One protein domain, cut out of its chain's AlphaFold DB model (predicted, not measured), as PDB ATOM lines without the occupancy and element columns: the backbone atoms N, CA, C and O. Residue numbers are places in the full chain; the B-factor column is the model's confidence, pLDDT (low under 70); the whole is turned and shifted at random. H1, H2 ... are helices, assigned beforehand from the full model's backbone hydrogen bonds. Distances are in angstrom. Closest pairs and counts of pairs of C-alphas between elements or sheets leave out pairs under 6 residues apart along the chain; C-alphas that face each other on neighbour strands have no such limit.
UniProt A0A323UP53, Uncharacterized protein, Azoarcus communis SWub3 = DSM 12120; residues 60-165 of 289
ATOM      1  N   ILE A  60     -29.699  13.275   7.189       92.25
ATOM      2  CA  ILE A  60     -30.352  14.589   7.285       92.25
ATOM      3  C   ILE A  60     -29.485  15.668   6.624       92.25
ATOM      4  O   ILE A  60     -30.003  16.564   5.959       92.25
ATOM      5  N   ARG A  61     -28.157  15.600   6.781       91.56
ATOM      6  CA  ARG A  61     -27.225  16.540   6.142       91.56
ATOM      7  C   ARG A  61     -27.155  16.355   4.631       91.56
ATOM      8  O   ARG A  61     -27.203  17.355   3.923       91.56
ATOM      9  N   MET A  62     -27.120  15.119   4.148       92.81
ATOM     10  CA  MET A  62     -27.186  14.833   2.713       92.81
ATOM     11  C   MET A  62     -28.481  15.367   2.093       92.81
ATOM     12  O   MET A  62     -28.443  16.001   1.040       92.81
ATOM     13  N   GLU A  63     -29.616  15.163   2.763       94.56
ATOM     14  CA  GLU A  63     -30.911  15.677   2.313       94.56
ATOM     15  C   GLU A  63     -30.949  17.209   2.323       94.56
ATOM     16  O   GLU A  63     -31.374  17.830   1.350       94.56
ATOM     17  N   TYR A  64     -30.430  17.835   3.381       92.56
ATOM     18  CA  TYR A  64     -30.289  19.288   3.465       92.56
ATOM     19  C   TYR A  64     -29.463  19.849   2.298       92.56
ATOM     20  O   TYR A  64     -29.865  20.819   1.659       92.56
ATOM     21  N   GLU A  65     -28.326  19.231   1.978       92.31
ATOM     22  CA  GLU A  65     -27.482  19.643   0.854       92.31
ATOM     23  C   GLU A  65     -28.158  19.426  -0.499       92.31
ATOM     24  O   GLU A  65     -28.043  20.275  -1.383       92.31
ATOM     25  N   ARG A  66     -28.904  18.326  -0.657       94.81
ATOM     26  CA  ARG A  66     -29.717  18.076  -1.851       94.81
ATOM     27  C   ARG A  66     -30.747  19.186  -2.047       94.81
ATOM     28  O   ARG A  66     -30.805  19.761  -3.130       94.81
ATOM     29  N   GLN A  67     -31.483  19.547  -0.996       95.19
ATOM     30  CA  GLN A  67     -32.459  20.636  -1.040       95.19
ATOM     31  C   GLN A  67     -31.804  21.993  -1.331       95.19
ATOM     32  O   GLN A  67     -32.366  22.789  -2.080       95.19
ATOM     33  N   LEU A  68     -30.603  22.259  -0.803       92.94
ATOM     34  CA  LEU A  68     -29.860  23.478  -1.137       92.94
ATOM     35  C   LEU A  68     -29.415  23.526  -2.602       92.94
ATOM     36  O   LEU A  68     -29.460  24.600  -3.199       92.94
ATOM     37  N   ARG A  69     -29.017  22.394  -3.198       93.38
ATOM     38  CA  ARG A  69     -28.723  22.323  -4.640       93.38
ATOM     39  C   ARG A  69     -29.970  22.601  -5.474       93.38
ATOM     40  O   ARG A  69     -29.904  23.383  -6.414       93.38
ATOM     41  N   THR A  70     -31.116  22.034  -5.096       95.19
ATOM     42  CA  THR A  70     -32.400  22.340  -5.747       95.19
ATOM     43  C   THR A  70     -32.758  23.820  -5.626       95.19
ATOM     44  O   THR A  70     -33.147  24.430  -6.618       95.19
ATOM     45  N   LEU A  71     -32.574  24.420  -4.446       95.19
ATOM     46  CA  LEU A  71     -32.803  25.850  -4.249       95.19
ATOM     47  C   LEU A  71     -31.878  26.703  -5.126       95.19
ATOM     48  O   LEU A  71     -32.322  27.713  -5.657       95.19
ATOM     49  N   ALA A  72     -30.615  26.304  -5.305       93.12
ATOM     50  CA  ALA A  72     -29.684  27.012  -6.182       93.12
ATOM     51  C   ALA A  72     -30.172  27.025  -7.642       93.12
ATOM     52  O   ALA A  72     -30.185  28.087  -8.255       93.12
ATOM     53  N   LEU A  73     -30.670  25.892  -8.151       93.88
ATOM     54  CA  LEU A  73     -31.265  25.810  -9.493       93.88
ATOM     55  C   LEU A  73     -32.523  26.684  -9.618       93.88
ATOM     56  O   LEU A  73     -32.688  27.421 -10.583       93.88
ATOM     57  N   GLN A  74     -33.409  26.651  -8.618       95.75
ATOM     58  CA  GLN A  74     -34.609  27.501  -8.601       95.75
ATOM     59  C   GLN A  74     -34.264  28.993  -8.515       95.75
ATOM     60  O   GLN A  74     -34.976  29.833  -9.067       95.75
ATOM     61  N   ARG A  75     -33.162  29.328  -7.832       95.12
ATOM     62  CA  ARG A  75     -32.684  30.702  -7.694       95.12
ATOM     63  C   ARG A  75     -32.341  31.301  -9.047       95.12
ATOM     64  O   ARG A  75     -32.673  32.456  -9.248       95.12
ATOM     65  N   GLU A  76     -31.727  30.548  -9.958       94.75
ATOM     66  CA  GLU A  76     -31.366  31.049 -11.292       94.75
ATOM     67  C   GLU A  76     -32.598  31.555 -12.059       94.75
ATOM     68  O   GLU A  76     -32.580  32.663 -12.595       94.75
ATOM     69  N   GLY A  77     -33.706  30.806 -12.022       95.69
ATOM     70  CA  GLY A  77     -34.969  31.228 -12.634       95.69
ATOM     71  C   GLY A  77     -35.575  32.469 -11.968       95.69
ATOM     72  O   GLY A  77     -36.004  33.399 -12.647       95.69
ATOM     73  N   MET A  78     -35.570  32.528 -10.636       96.75
ATOM     74  CA  MET A  78     -36.077  33.692  -9.894       96.75
ATOM     75  C   MET A  78     -35.189  34.933 -10.062       96.75
ATOM     76  O   MET A  78     -35.689  36.054 -10.119       96.75
ATOM     77  N   GLU A  79     -33.878  34.741 -10.185       96.12
ATOM     78  CA  GLU A  79     -32.902  35.798 -10.435       96.12
ATOM     79  C   GLU A  79     -33.076  36.384 -11.842       96.12
ATOM     80  O   GLU A  79     -32.994  37.600 -12.006       96.12
ATOM     81  N   ALA A  80     -33.396  35.558 -12.845       96.56
ATOM     82  CA  ALA A  80     -33.744  36.037 -14.182       96.56
ATOM     83  C   ALA A  80     -34.989  36.946 -14.162       96.56
ATOM     84  O   ALA A  80     -34.960  38.030 -14.741       96.56
ATOM     85  N   ARG A  81     -36.039  36.559 -13.424       97.50
ATOM     86  CA  ARG A  81     -37.262  37.370 -13.250       97.50
ATOM     87  C   ARG A  81     -36.994  38.690 -12.529       97.50
ATOM     88  O   ARG A  81     -37.491  39.734 -12.941       97.50
ATOM     89  N   PHE A  82     -36.156  38.666 -11.492       96.75
ATOM     90  CA  PHE A  82     -35.684  39.881 -10.820       96.75
ATOM     91  C   PHE A  82     -34.940  40.815 -11.789       96.75
ATOM     92  O   PHE A  82     -35.241  42.003 -11.850       96.75
ATOM     93  N   ARG A  83     -34.016  40.284 -12.601       96.50
ATOM     94  CA  ARG A  83     -33.274  41.078 -13.600       96.50
ATOM     95  C   ARG A  83     -34.168  41.640 -14.707       96.50
ATOM     96  O   ARG A  83     -33.876  42.716 -15.213       96.50
ATOM     97  N   ALA A  84     -35.240  40.936 -15.060       97.75
ATOM     98  CA  ALA A  84     -36.253  41.408 -16.003       97.75
ATOM     99  C   ALA A  84     -37.195  42.478 -15.408       97.75
ATOM    100  O   ALA A  84     -38.027  43.021 -16.128       97.75
ATOM    101  N   GLY A  85     -37.076  42.787 -14.109       97.62
ATOM    102  CA  GLY A  85     -37.942  43.743 -13.416       97.62
ATOM    103  C   GLY A  85     -39.320  43.191 -13.042       97.62
ATOM    104  O   GLY A  85     -40.169  43.949 -12.585       97.62
ATOM    105  N   GLU A  86     -39.555  41.884 -13.202       98.12
ATOM    106  CA  GLU A  86     -40.821  41.234 -12.825       98.12
ATOM    107  C   GLU A  86     -40.985  41.074 -11.310       98.12
ATOM    108  O   GLU A  86     -42.094  40.863 -10.823       98.12
ATOM    109  N   LEU A  87     -39.872  41.094 -10.576       97.69
ATOM    110  CA  LEU A  87     -39.833  40.977  -9.124       97.69
ATOM    111  C   LEU A  87     -39.042  42.142  -8.554       97.69
ATOM    112  O   LEU A  87     -37.977  42.498  -9.059       97.69
ATOM    113  N   THR A  88     -39.518  42.681  -7.444       98.00
ATOM    114  CA  THR A  88     -38.723  43.591  -6.626       98.00
ATOM    115  C   THR A  88     -37.604  42.827  -5.910       98.00
ATOM    116  O   THR A  88     -37.673  41.614  -5.672       98.00
ATOM    117  N   LYS A  89     -36.552  43.548  -5.508       97.00
ATOM    118  CA  LYS A  89     -35.445  42.971  -4.728       97.00
ATOM    119  C   LYS A  89     -35.926  42.385  -3.397       97.00
ATOM    120  O   LYS A  89     -35.423  41.348  -2.965       97.00
ATOM    121  N   GLU A  90     -36.908  43.029  -2.764       97.19
ATOM    122  CA  GLU A  90     -37.518  42.546  -1.524       97.19
ATOM    123  C   GLU A  90     -38.268  41.229  -1.742       97.19
ATOM    124  O   GLU A  90     -38.042  40.282  -0.992       97.19
ATOM    125  N   GLU A  91     -39.101  41.123  -2.781       97.94
ATOM    126  CA  GLU A  91     -39.821  39.882  -3.098       97.94
ATOM    127  C   GLU A  91     -38.858  38.725  -3.368       97.94
ATOM    128  O   GLU A  91     -39.032  37.630  -2.823       97.94
ATOM    129  N   PHE A  92     -37.798  38.977  -4.141       97.06
ATOM    130  CA  PHE A  92     -36.766  37.978  -4.405       97.06
ATOM    131  C   PHE A  92     -36.049  37.537  -3.118       97.06
ATOM    132  O   PHE A  92     -35.907  36.337  -2.856       97.06
ATOM    133  N   ALA A  93     -35.646  38.488  -2.270       96.81
ATOM    134  CA  ALA A  93     -34.996  38.198  -0.995       96.81
ATOM    135  C   ALA A  93     -35.925  37.450  -0.021       96.81
ATOM    136  O   ALA A  93     -35.489  36.506   0.650       96.81
ATOM    137  N   ARG A  94     -37.209  37.824   0.036       97.19
ATOM    138  CA  ARG A  94     -38.228  37.199   0.889       97.19
ATOM    139  C   ARG A  94     -38.523  35.771   0.456       97.19
ATOM    140  O   ARG A  94     -38.568  34.888   1.316       97.19
ATOM    141  N   TRP A  95     -38.646  35.525  -0.850       96.94
ATOM    142  CA  TRP A  95     -38.774  34.178  -1.409       96.94
ATOM    143  C   TRP A  95     -37.570  33.305  -1.034       96.94
ATOM    144  O   TRP A  95     -37.738  32.248  -0.419       96.94
ATOM    145  N   LEU A  96     -36.351  33.776  -1.315       96.06
ATOM    146  CA  LEU A  96     -35.128  33.006  -1.077       96.06
ATOM    147  C   LEU A  96     -34.947  32.681   0.414       96.06
ATOM    148  O   LEU A  96     -34.577  31.564   0.788       96.06
ATOM    149  N   HIS A  97     -35.241  33.648   1.286       95.06
ATOM    150  CA  HIS A  97     -35.225  33.445   2.728       95.06
ATOM    151  C   HIS A  97     -36.304  32.449   3.190       95.06
ATOM    152  O   HIS A  97     -36.023  31.585   4.027       95.06
ATOM    153  N   GLY A  98     -37.520  32.546   2.643       96.00
ATOM    154  CA  GLY A  98     -38.626  31.627   2.917       96.00
ATOM    155  C   GLY A  98     -38.261  30.176   2.609       96.00
ATOM    156  O   GLY A  98     -38.374  29.313   3.485       96.00
ATOM    157  N   GLU A  99     -37.707  29.918   1.423       96.62
ATOM    158  CA  GLU A  99     -37.245  28.583   1.032       96.62
ATOM    159  C   GLU A  99     -36.114  28.079   1.932       96.62
ATOM    160  O   GLU A  99     -36.155  26.956   2.442       96.62
ATOM    161  N   ARG A 100     -35.129  28.932   2.233       94.31
ATOM    162  CA  ARG A 100     -34.029  28.580   3.140       94.31
ATOM    163  C   ARG A 100     -34.535  28.211   4.538       94.31
ATOM    164  O   ARG A 100     -34.002  27.287   5.165       94.31
ATOM    165  N   ARG A 101     -35.548  28.922   5.043       94.19
ATOM    166  CA  ARG A 101     -36.207  28.620   6.320       94.19
ATOM    167  C   ARG A 101     -36.942  27.285   6.243       94.19
ATOM    168  O   ARG A 101     -36.741  26.468   7.138       94.19
ATOM    169  N   ARG A 102     -37.716  27.032   5.184       96.06
ATOM    170  CA  ARG A 102     -38.443  25.770   4.965       96.06
ATOM    171  C   ARG A 102     -37.502  24.561   4.977       96.06
ATOM    172  O   ARG A 102     -37.733  23.620   5.734       96.06
ATOM    173  N   ILE A 103     -36.397  24.634   4.231       94.69
ATOM    174  CA  ILE A 103     -35.347  23.601   4.185       94.69
ATOM    175  C   ILE A 103     -34.746  23.370   5.579       94.69
ATOM    176  O   ILE A 103     -34.615  22.236   6.042       94.69
ATOM    177  N   ALA A 104     -34.404  24.450   6.292       91.62
ATOM    178  CA  ALA A 104     -33.856  24.341   7.640       91.62
ATOM    179  C   ALA A 104     -34.845  23.680   8.614       91.62
ATOM    180  O   ALA A 104     -34.433  22.826   9.394       91.62
ATOM    181  N   TYR A 105     -36.128  24.047   8.567       93.50
ATOM    182  CA  TYR A 105     -37.169  23.464   9.415       93.50
ATOM    183  C   TYR A 105     -37.420  21.989   9.103       93.50
ATOM    184  O   TYR A 105     -37.523  21.196  10.036       93.50
ATOM    185  N   SER A 106     -37.437  21.601   7.825       94.44
ATOM    186  CA  SER A 106     -37.539  20.193   7.421       94.44
ATOM    187  C   SER A 106     -36.429  19.351   8.063       94.44
ATOM    188  O   SER A 106     -36.707  18.338   8.704       94.44
ATOM    189  N   GLY A 107     -35.181  19.834   8.010       91.19
ATOM    190  CA  GLY A 107     -34.054  19.167   8.666       91.19
ATOM    191  C   GLY A 107     -34.189  19.080  10.194       91.19
ATOM    192  O   GLY A 107     -33.849  18.052  10.774       91.19
ATOM    193  N   ARG A 108     -34.715  20.120  10.861       91.00
ATOM    194  CA  ARG A 108     -34.943  20.112  12.323       91.00
ATOM    195  C   ARG A 108     -35.966  19.062  12.735       91.00
ATOM    196  O   ARG A 108     -35.726  18.317  13.679       91.00
ATOM    197  N   TRP A 109     -37.068  18.968  12.001       91.75
ATOM    198  CA  TRP A 109     -38.111  17.982  12.269       91.75
ATOM    199  C   TRP A 109     -37.608  16.548  12.119       91.75
ATOM    200  O   TRP A 109     -37.919  15.703  12.954       91.75
ATOM    201  N   GLN A 110     -36.752  16.282  11.129       89.06
ATOM    202  CA  GLN A 110     -36.113  14.970  10.981       89.06
ATOM    203  C   GLN A 110     -35.157  14.634  12.142       89.06
ATOM    204  O   GLN A 110     -34.999  13.463  12.493       89.06
ATOM    205  N   GLN A 111     -34.534  15.645  12.762       84.19
ATOM    206  CA  GLN A 111     -33.724  15.465  13.974       84.19
ATOM    207  C   GLN A 111     -34.594  15.201  15.212       84.19
ATOM    208  O   GLN A 111     -34.132  14.544  16.144       84.19
ATOM    209  N   GLY A 112     -35.853  15.641  15.212       84.25
ATOM    210  CA  GLY A 112     -36.845  15.414  16.264       84.25
ATOM    211  C   GLY A 112     -37.177  16.670  17.073       84.25
ATOM    212  O   GLY A 112     -36.508  17.697  16.964       84.25
ATOM    213  N   LEU A 113     -38.210  16.571  17.915       83.31
ATOM    214  CA  LEU A 113     -38.778  17.701  18.667       83.31
ATOM    215  C   LEU A 113     -37.742  18.466  19.495       83.31
ATOM    216  O   LEU A 113     -37.696  19.689  19.427       83.31
ATOM    217  N   GLY A 114     -36.847  17.764  20.196       78.50
ATOM    218  CA  GLY A 114     -35.813  18.430  20.992       78.50
ATOM    219  C   GLY A 114     -34.880  19.316  20.159       78.50
ATOM    220  O   GLY A 114     -34.520  20.413  20.580       78.50
ATOM    221  N   ALA A 115     -34.550  18.902  18.932       82.88
ATOM    222  CA  ALA A 115     -33.753  19.725  18.027       82.88
ATOM    223  C   ALA A 115     -34.539  20.946  17.527       82.88
ATOM    224  O   ALA A 115     -33.956  22.021  17.396       82.88
ATOM    225  N   VAL A 116     -35.846  20.802  17.270       87.75
ATOM    226  CA  VAL A 116     -36.729  21.925  16.913       87.75
ATOM    227  C   VAL A 116     -36.713  22.967  18.028       87.75
ATOM    228  O   VAL A 116     -36.283  24.091  17.775       87.75
ATOM    229  N   THR A 117     -37.067  22.578  19.254       85.56
ATOM    230  CA  THR A 117     -37.144  23.480  20.412       85.56
ATOM    231  C   THR A 117     -35.833  24.220  20.642       85.56
ATOM    232  O   THR A 117     -35.804  25.444  20.765       85.56
ATOM    233  N   VAL A 118     -34.716  23.495  20.646       82.75
ATOM    234  CA  VAL A 118     -33.421  24.094  20.956       82.75
ATOM    235  C   VAL A 118     -32.921  25.010  19.836       82.75
ATOM    236  O   VAL A 118     -32.379  26.087  20.097       82.75
ATOM    237  N   LEU A 119     -33.106  24.624  18.571       88.00
ATOM    238  CA  LEU A 119     -32.692  25.463  17.446       88.00
ATOM    239  C   LEU A 119     -33.598  26.686  17.273       88.00
ATOM    240  O   LEU A 119     -33.120  27.706  16.773       88.00
ATOM    241  N   GLU A 120     -34.860  26.610  17.697       90.81
ATOM    242  CA  GLU A 120     -35.746  27.769  17.819       90.81
ATOM    243  C   GLU A 120     -35.310  28.702  18.942       90.81
ATOM    244  O   GLU A 120     -35.123  29.885  18.675       90.81
ATOM    245  N   ALA A 121     -35.030  28.187  20.142       86.81
ATOM    246  CA  ALA A 121     -34.512  28.988  21.251       86.81
ATOM    247  C   ALA A 121     -33.206  29.710  20.873       86.81
ATOM    248  O   ALA A 121     -33.046  30.904  21.127       86.81
ATOM    249  N   ARG A 122     -32.294  29.027  20.172       89.94
ATOM    250  CA  ARG A 122     -31.084  29.658  19.622       89.94
ATOM    251  C   ARG A 122     -31.412  30.743  18.605       89.94
ATOM    252  O   ARG A 122     -30.787  31.801  18.605       89.94
ATOM    253  N   ASP A 123     -32.340  30.475  17.690       93.19
ATOM    254  CA  ASP A 123     -32.755  31.482  16.720       93.19
ATOM    255  C   ASP A 123     -33.402  32.688  17.432       93.19
ATOM    256  O   ASP A 123     -33.163  33.814  17.007       93.19
ATOM    257  N   TRP A 124     -34.133  32.492  18.535       93.56
ATOM    258  CA  TRP A 124     -34.661  33.584  19.358       93.56
ATOM    259  C   TRP A 124     -33.553  34.389  20.027       93.56
ATOM    260  O   TRP A 124     -33.554  35.613  19.944       93.56
ATOM    261  N   ALA A 125     -32.563  33.720  20.617       90.19
ATOM    262  CA  ALA A 125     -31.412  34.388  21.216       90.19
ATOM    263  C   ALA A 125     -30.615  35.202  20.180       90.19
ATOM    264  O   ALA A 125     -30.152  36.305  20.462       90.19
ATOM    265  N   LYS A 126     -30.469  34.681  18.955       91.38
ATOM    266  CA  LYS A 126     -29.674  35.322  17.899       91.38
ATOM    267  C   LYS A 126     -30.410  36.448  17.166       91.38
ATOM    268  O   LYS A 126     -29.798  37.466  16.835       91.38
ATOM    269  N   TYR A 127     -31.685  36.245  16.848       94.00
ATOM    270  CA  TYR A 127     -32.457  37.121  15.960       94.00
ATOM    271  C   TYR A 127     -33.559  37.911  16.686       94.00
ATOM    272  O   TYR A 127     -34.053  38.892  16.137       94.00
ATOM    273  N   GLY A 128     -33.896  37.545  17.927       94.69
ATOM    274  CA  GLY A 128     -35.003  38.096  18.713       94.69
ATOM    275  C   GLY A 128     -36.231  37.176  18.747       94.69
ATOM    276  O   GLY A 128     -36.292  36.173  18.033       94.69
ATOM    277  N   VAL A 129     -37.227  37.525  19.571       94.69
ATOM    278  CA  VAL A 129     -38.507  36.792  19.682       94.69
ATOM    279  C   VAL A 129     -39.130  36.600  18.294       94.69
ATOM    280  O   VAL A 129     -39.169  37.532  17.491       94.69
ATOM    281  N   GLY A 130     -39.566  35.376  17.984       92.12
ATOM    282  CA  GLY A 130     -40.029  34.984  16.643       92.12
ATOM    283  C   GLY A 130     -38.927  34.428  15.729       92.12
ATOM    284  O   GLY A 130     -39.218  33.885  14.661       92.12
ATOM    285  N   GLY A 131     -37.659  34.494  16.151       94.12
ATOM    286  CA  GLY A 131     -36.529  33.832  15.501       94.12
ATOM    287  C   GLY A 131     -36.299  34.329  14.081       94.12
ATOM    288  O   GLY A 131     -36.105  35.520  13.855       94.12
ATOM    289  N   ARG A 132     -36.328  33.413  13.110       94.88
ATOM    290  CA  ARG A 132     -36.089  33.697  11.684       94.88
ATOM    291  C   ARG A 132     -37.329  34.265  10.972       94.88
ATOM    292  O   ARG A 132     -37.693  33.784   9.895       94.88
ATOM    293  N   SER A 133     -38.024  35.232  11.569       95.50
ATOM    294  CA  SER A 133     -39.037  36.013  10.845       95.50
ATOM    295  C   SER A 133     -38.366  36.940   9.824       95.50
ATOM    296  O   SER A 133     -37.167  37.213   9.926       95.50
ATOM    297  N   TRP A 134     -39.126  37.396   8.824       95.44
ATOM    298  CA  TRP A 134     -38.610  38.324   7.813       95.44
ATOM    299  C   TRP A 134     -38.099  39.604   8.479       95.44
ATOM    300  O   TRP A 134     -36.957  40.007   8.278       95.44
ATOM    301  N   GLU A 135     -38.898  40.160   9.384       96.62
ATOM    302  CA  GLU A 135     -38.629  41.403  10.098       96.62
ATOM    303  C   GLU A 135     -37.357  41.296  10.953       96.62
ATOM    304  O   GLU A 135     -36.506  42.189  10.929       96.62
ATOM    305  N   ASN A 136     -37.183  40.184  11.677       96.88
ATOM    306  CA  ASN A 136     -35.998  39.957  12.506       96.88
ATOM    307  C   ASN A 136     -34.738  39.767  11.662       96.88
ATOM    308  O   ASN A 136     -33.667  40.251  12.031       96.88
ATOM    309  N   MET A 137     -34.849  39.076  10.529       95.44
ATOM    310  CA  MET A 137     -33.717  38.817   9.642       95.44
ATOM    311  C   MET A 137     -33.267  40.082   8.921       95.44
ATOM    312  O   MET A 137     -32.065  40.339   8.880       95.44
ATOM    313  N   THR A 138     -34.195  40.913   8.447       95.81
ATOM    314  CA  THR A 138     -33.886  42.227   7.863       95.81
ATOM    315  C   THR A 138     -33.262  43.156   8.899       95.81
ATOM    316  O   THR A 138     -32.203  43.732   8.646       95.81
ATOM    317  N   ARG A 139     -33.827  43.219  10.116       96.19
ATOM    318  CA  ARG A 139     -33.241  43.976  11.236       96.19
ATOM    319  C   ARG A 139     -31.849  43.472  11.613       96.19
ATOM    320  O   ARG A 139     -30.979  44.260  11.953       96.19
ATOM    321  N   HIS A 140     -31.622  42.162  11.600       95.12
ATOM    322  CA  HIS A 140     -30.308  41.592  11.888       95.12
ATOM    323  C   HIS A 140     -29.310  41.868  10.756       95.12
ATOM    324  O   HIS A 140     -28.147  42.151  11.028       95.12
ATOM    325  N   ALA A 141     -29.754  41.809   9.499       94.94
ATOM    326  CA  ALA A 141     -28.919  42.072   8.334       94.94
ATOM    327  C   ALA A 141     -28.449  43.530   8.276       94.94
ATOM    328  O   ALA A 141     -27.294  43.753   7.913       94.94
ATOM    329  N   SER A 142     -29.291  44.485   8.692       95.75
ATOM    330  CA  SER A 142     -28.947  45.912   8.748       95.75
ATOM    331  C   SER A 142     -27.958  46.274   9.861       95.75
ATOM    332  O   SER A 142     -27.295  47.307   9.780       95.75
ATOM    333  N   ARG A 143     -27.789  45.426  10.885       95.44
ATOM    334  CA  ARG A 143     -26.833  45.690  11.973       95.44
ATOM    335  C   ARG A 143     -25.396  45.713  11.459       95.44
ATOM    336  O   ARG A 143     -24.901  44.726  10.901       95.44
ATOM    337  N   GLY A 144     -24.720  46.828  11.733       93.00
ATOM    338  CA  GLY A 144     -23.313  47.043  11.399       93.00
ATOM    339  C   GLY A 144     -23.049  47.250   9.909       93.00
ATOM    340  O   GLY A 144     -21.897  47.150   9.495       93.00
ATOM    341  N   LEU A 145     -24.085  47.494   9.100       93.44
ATOM    342  CA  LEU A 145     -23.899  47.910   7.715       93.44
ATOM    343  C   LEU A 145     -23.614  49.418   7.641       93.44
ATOM    344  O   LEU A 145     -24.199  50.182   8.413       93.44
ATOM    345  N   PRO A 146     -22.737  49.861   6.723       94.06
ATOM    346  CA  PRO A 146     -22.602  51.280   6.426       94.06
ATOM    347  C   PRO A 146     -23.916  51.825   5.838       94.06
ATOM    348  O   PRO A 146     -24.663  51.059   5.227       94.06
ATOM    349  N   PRO A 147     -24.194  53.138   5.953       91.25
ATOM    350  CA  PRO A 147     -25.449  53.736   5.480       91.25
ATOM    351  C   PRO A 147     -25.760  53.502   3.994       91.25
ATOM    352  O   PRO A 147     -26.917  53.541   3.595       91.25
ATOM    353  N   SER A 148     -24.733  53.262   3.175       91.50
ATOM    354  CA  SER A 148     -24.860  52.999   1.740       91.50
ATOM    355  C   SER A 148     -25.102  51.529   1.383       91.50
ATOM    356  O   SER A 148     -25.384  51.234   0.224       91.50
ATOM    357  N   ALA A 149     -24.955  50.595   2.327       94.81
ATOM    358  CA  ALA A 149     -25.118  49.174   2.047       94.81
ATOM    359  C   ALA A 149     -26.577  48.738   2.198       94.81
ATOM    360  O   ALA A 149     -27.212  48.974   3.225       94.81
ATOM    361  N   ASP A 150     -27.073  48.018   1.195       95.50
ATOM    362  CA  ASP A 150     -28.417  47.458   1.223       95.50
ATOM    363  C   ASP A 150     -28.442  46.139   2.031       95.50
ATOM    364  O   ASP A 150     -27.775  45.161   1.663       95.50
ATOM    365  N   PRO A 151     -29.218  46.052   3.130       94.75
ATOM    366  CA  PRO A 151     -29.368  44.818   3.897       94.75
ATOM    367  C   PRO A 151     -29.909  43.638   3.076       94.75
ATOM    368  O   PRO A 151     -29.620  42.484   3.417       94.75
ATOM    369  N   LEU A 152     -30.643  43.890   1.987       96.25
ATOM    370  CA  LEU A 152     -31.169  42.841   1.114       96.25
ATOM    371  C   LEU A 152     -30.052  42.083   0.385       96.25
ATOM    372  O   LEU A 152     -30.139  40.860   0.266       96.25
ATOM    373  N   ASP A 153     -28.962  42.749  -0.012       95.31
ATOM    374  CA  ASP A 153     -27.815  42.071  -0.640       95.31
ATOM    375  C   ASP A 153     -27.158  41.081   0.319       95.31
ATOM    376  O   ASP A 153     -26.814  39.951  -0.045       95.31
ATOM    377  N   ARG A 154     -27.046  41.468   1.594       93.25
ATOM    378  CA  ARG A 154     -26.529  40.589   2.644       93.25
ATOM    379  C   ARG A 154     -27.445  39.385   2.862       93.25
ATOM    380  O   ARG A 154     -26.942  38.268   3.021       93.25
ATOM    381  N   LEU A 155     -28.766  39.581   2.856       93.81
ATOM    382  CA  LEU A 155     -29.731  38.486   2.969       93.81
ATOM    383  C   LEU A 155     -29.612  37.518   1.788       93.81
ATOM    384  O   LEU A 155     -29.397  36.326   2.024       93.81
ATOM    385  N   ILE A 156     -29.637  38.018   0.550       94.50
ATOM    386  CA  ILE A 156     -29.520  37.213  -0.677       94.50
ATOM    387  C   ILE A 156     -28.200  36.425  -0.693       94.50
ATOM    388  O   ILE A 156     -28.179  35.201  -0.890       94.50
ATOM    389  N   GLY A 157     -27.086  37.101  -0.399       90.69
ATOM    390  CA  GLY A 157     -25.761  36.485  -0.368       90.69
ATOM    391  C   GLY A 157     -25.575  35.475   0.770       90.69
ATOM    392  O   GLY A 157     -24.817  34.511   0.635       90.69
ATOM    393  N   SER A 158     -26.248  35.657   1.910       88.56
ATOM    394  CA  SER A 158     -26.190  34.704   3.031       88.56
ATOM    395  C   SER A 158     -27.075  33.476   2.803       88.56
ATOM    396  O   SER A 158     -26.659  32.357   3.113       88.56
ATOM    397  N   ALA A 159     -28.255  33.655   2.205       86.62
ATOM    398  CA  ALA A 159     -29.207  32.580   1.954       86.62
ATOM    399  C   ALA A 159     -28.711  31.576   0.904       86.62
ATOM    400  O   ALA A 159     -29.160  30.432   0.889       86.62
ATOM    401  N   SER A 160     -27.738  31.963   0.080       76.12
ATOM    402  CA  SER A 160     -27.156  31.096  -0.949       76.12
ATOM    403  C   SER A 160     -25.999  30.224  -0.443       76.12
ATOM    404  O   SER A 160     -25.680  29.207  -1.050       76.12
ATOM    405  N   ARG A 161     -25.362  30.572   0.682       83.38
ATOM    406  CA  ARG A 161     -24.147  29.880   1.146       83.38
ATOM    407  C   ARG A 161     -24.478  28.679   2.022       83.38
ATOM    408  O   ARG A 161     -25.208  28.808   3.005       83.38
ATOM    409  N   SER A 162     -23.959  27.495   1.702       81.31
ATOM    410  CA  SER A 162     -23.928  26.395   2.673       81.31
ATOM    411  C   SER A 162     -22.925  26.739   3.779       81.31
ATOM    412  O   SER A 162     -21.927  27.418   3.547       81.31
ATOM    413  N   ASN A 163     -23.209  26.322   5.014       82.88
ATOM    414  CA  ASN A 163     -22.237  26.439   6.097       82.88
ATOM    415  C   ASN A 163     -21.493  25.104   6.199       82.88
ATOM    416  O   ASN A 163     -21.903  24.223   6.957       82.88
ATOM    417  N   THR A 164     -20.456  24.949   5.373       84.81
ATOM    418  CA  THR A 164     -19.655  23.720   5.264       84.81
ATOM    419  C   THR A 164     -19.055  23.320   6.607       84.81
ATOM    420  O   THR A 164     -19.197  22.169   7.005       84.81
ATOM    421  N   GLY A 165     -18.528  24.276   7.378       83.31
ATOM    422  CA  GLY A 165     -17.984  24.014   8.714       83.31
ATOM    423  C   GLY A 165     -19.013  23.413   9.680       83.31
ATOM    424  O   GLY A 165     -18.709  22.472  10.410       83.31
TER     425      GLY A 165
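Overview. This is residues 60 to 165 of the 289 residues of an uncharacterized protein of Azoarcus communis SWub3 = DSM 12120 (UniProt A0A323UP53). Two long helices, H1 and H2, lie side by side as a hairpin, and H3 folds back from the end of H2 to make a V with it. H4 and H5 bridge the open end of that V, H4 at the end of H3 and H5 packed on the first part of H2. The printed part has 106 residues with five named helices, H1 to H5 in chain order, and no named strand; the class is all helix. It is compact, with a radius of gyration of the C-alphas of 14.6 A and spans of 42 by 30 by 24 A.

Along the chain. H1, residues 60 to 83, begins with C-alpha 60 at (-30.352, 14.589, 7.285), is 33.9 A long and has a kink of 29 degrees near residue 77. H2, residues 89 to 111, is 33.3 A long and H3, residues 113 to 127, 20.6 A. H4 is residues 134 to 142. H5, residues 151 to 159, ends with C-alpha 159 at (-29.207, 32.580, 1.954).

Arrangement. H2 is the hub, touching H1, H3 and H5. H1 and H2 form a helical hairpin at a shallow tilt of 11 degrees; their closest C-alphas, of Ile 60 and Gly 107, are 6.0 A apart. H2 and H3, also a helical hairpin, touch through residues 105 to 109 and 115 to 119 alone; the closest C-alphas are those of Arg 108 and Val 116, 5.2 A. H5 touches H2, closest at the C-alphas of Ala 93 and Ile 156, 5.6 A. H4 and H5 touch about perpendicular at 74 degrees, closest at the C-alphas of Ser 142 and Pro 151, 5.0 A. H3 and H4 only just touch, with 3 pairs of C-alphas within 8 A, H3 through residue 127 alone. H1 and H3 are apart. Every O i to N i+4 pair is within hydrogen-bond range in H2, H3, H4 and H5, and 19 of 20 in H1.

Size, cuts and confidence. The C-alphas farthest apart, of Ala 84 and Gly 114, are 43.6 A apart. The printed part has no cut, no link is long, and no printed residue is under 70 in pLDDT.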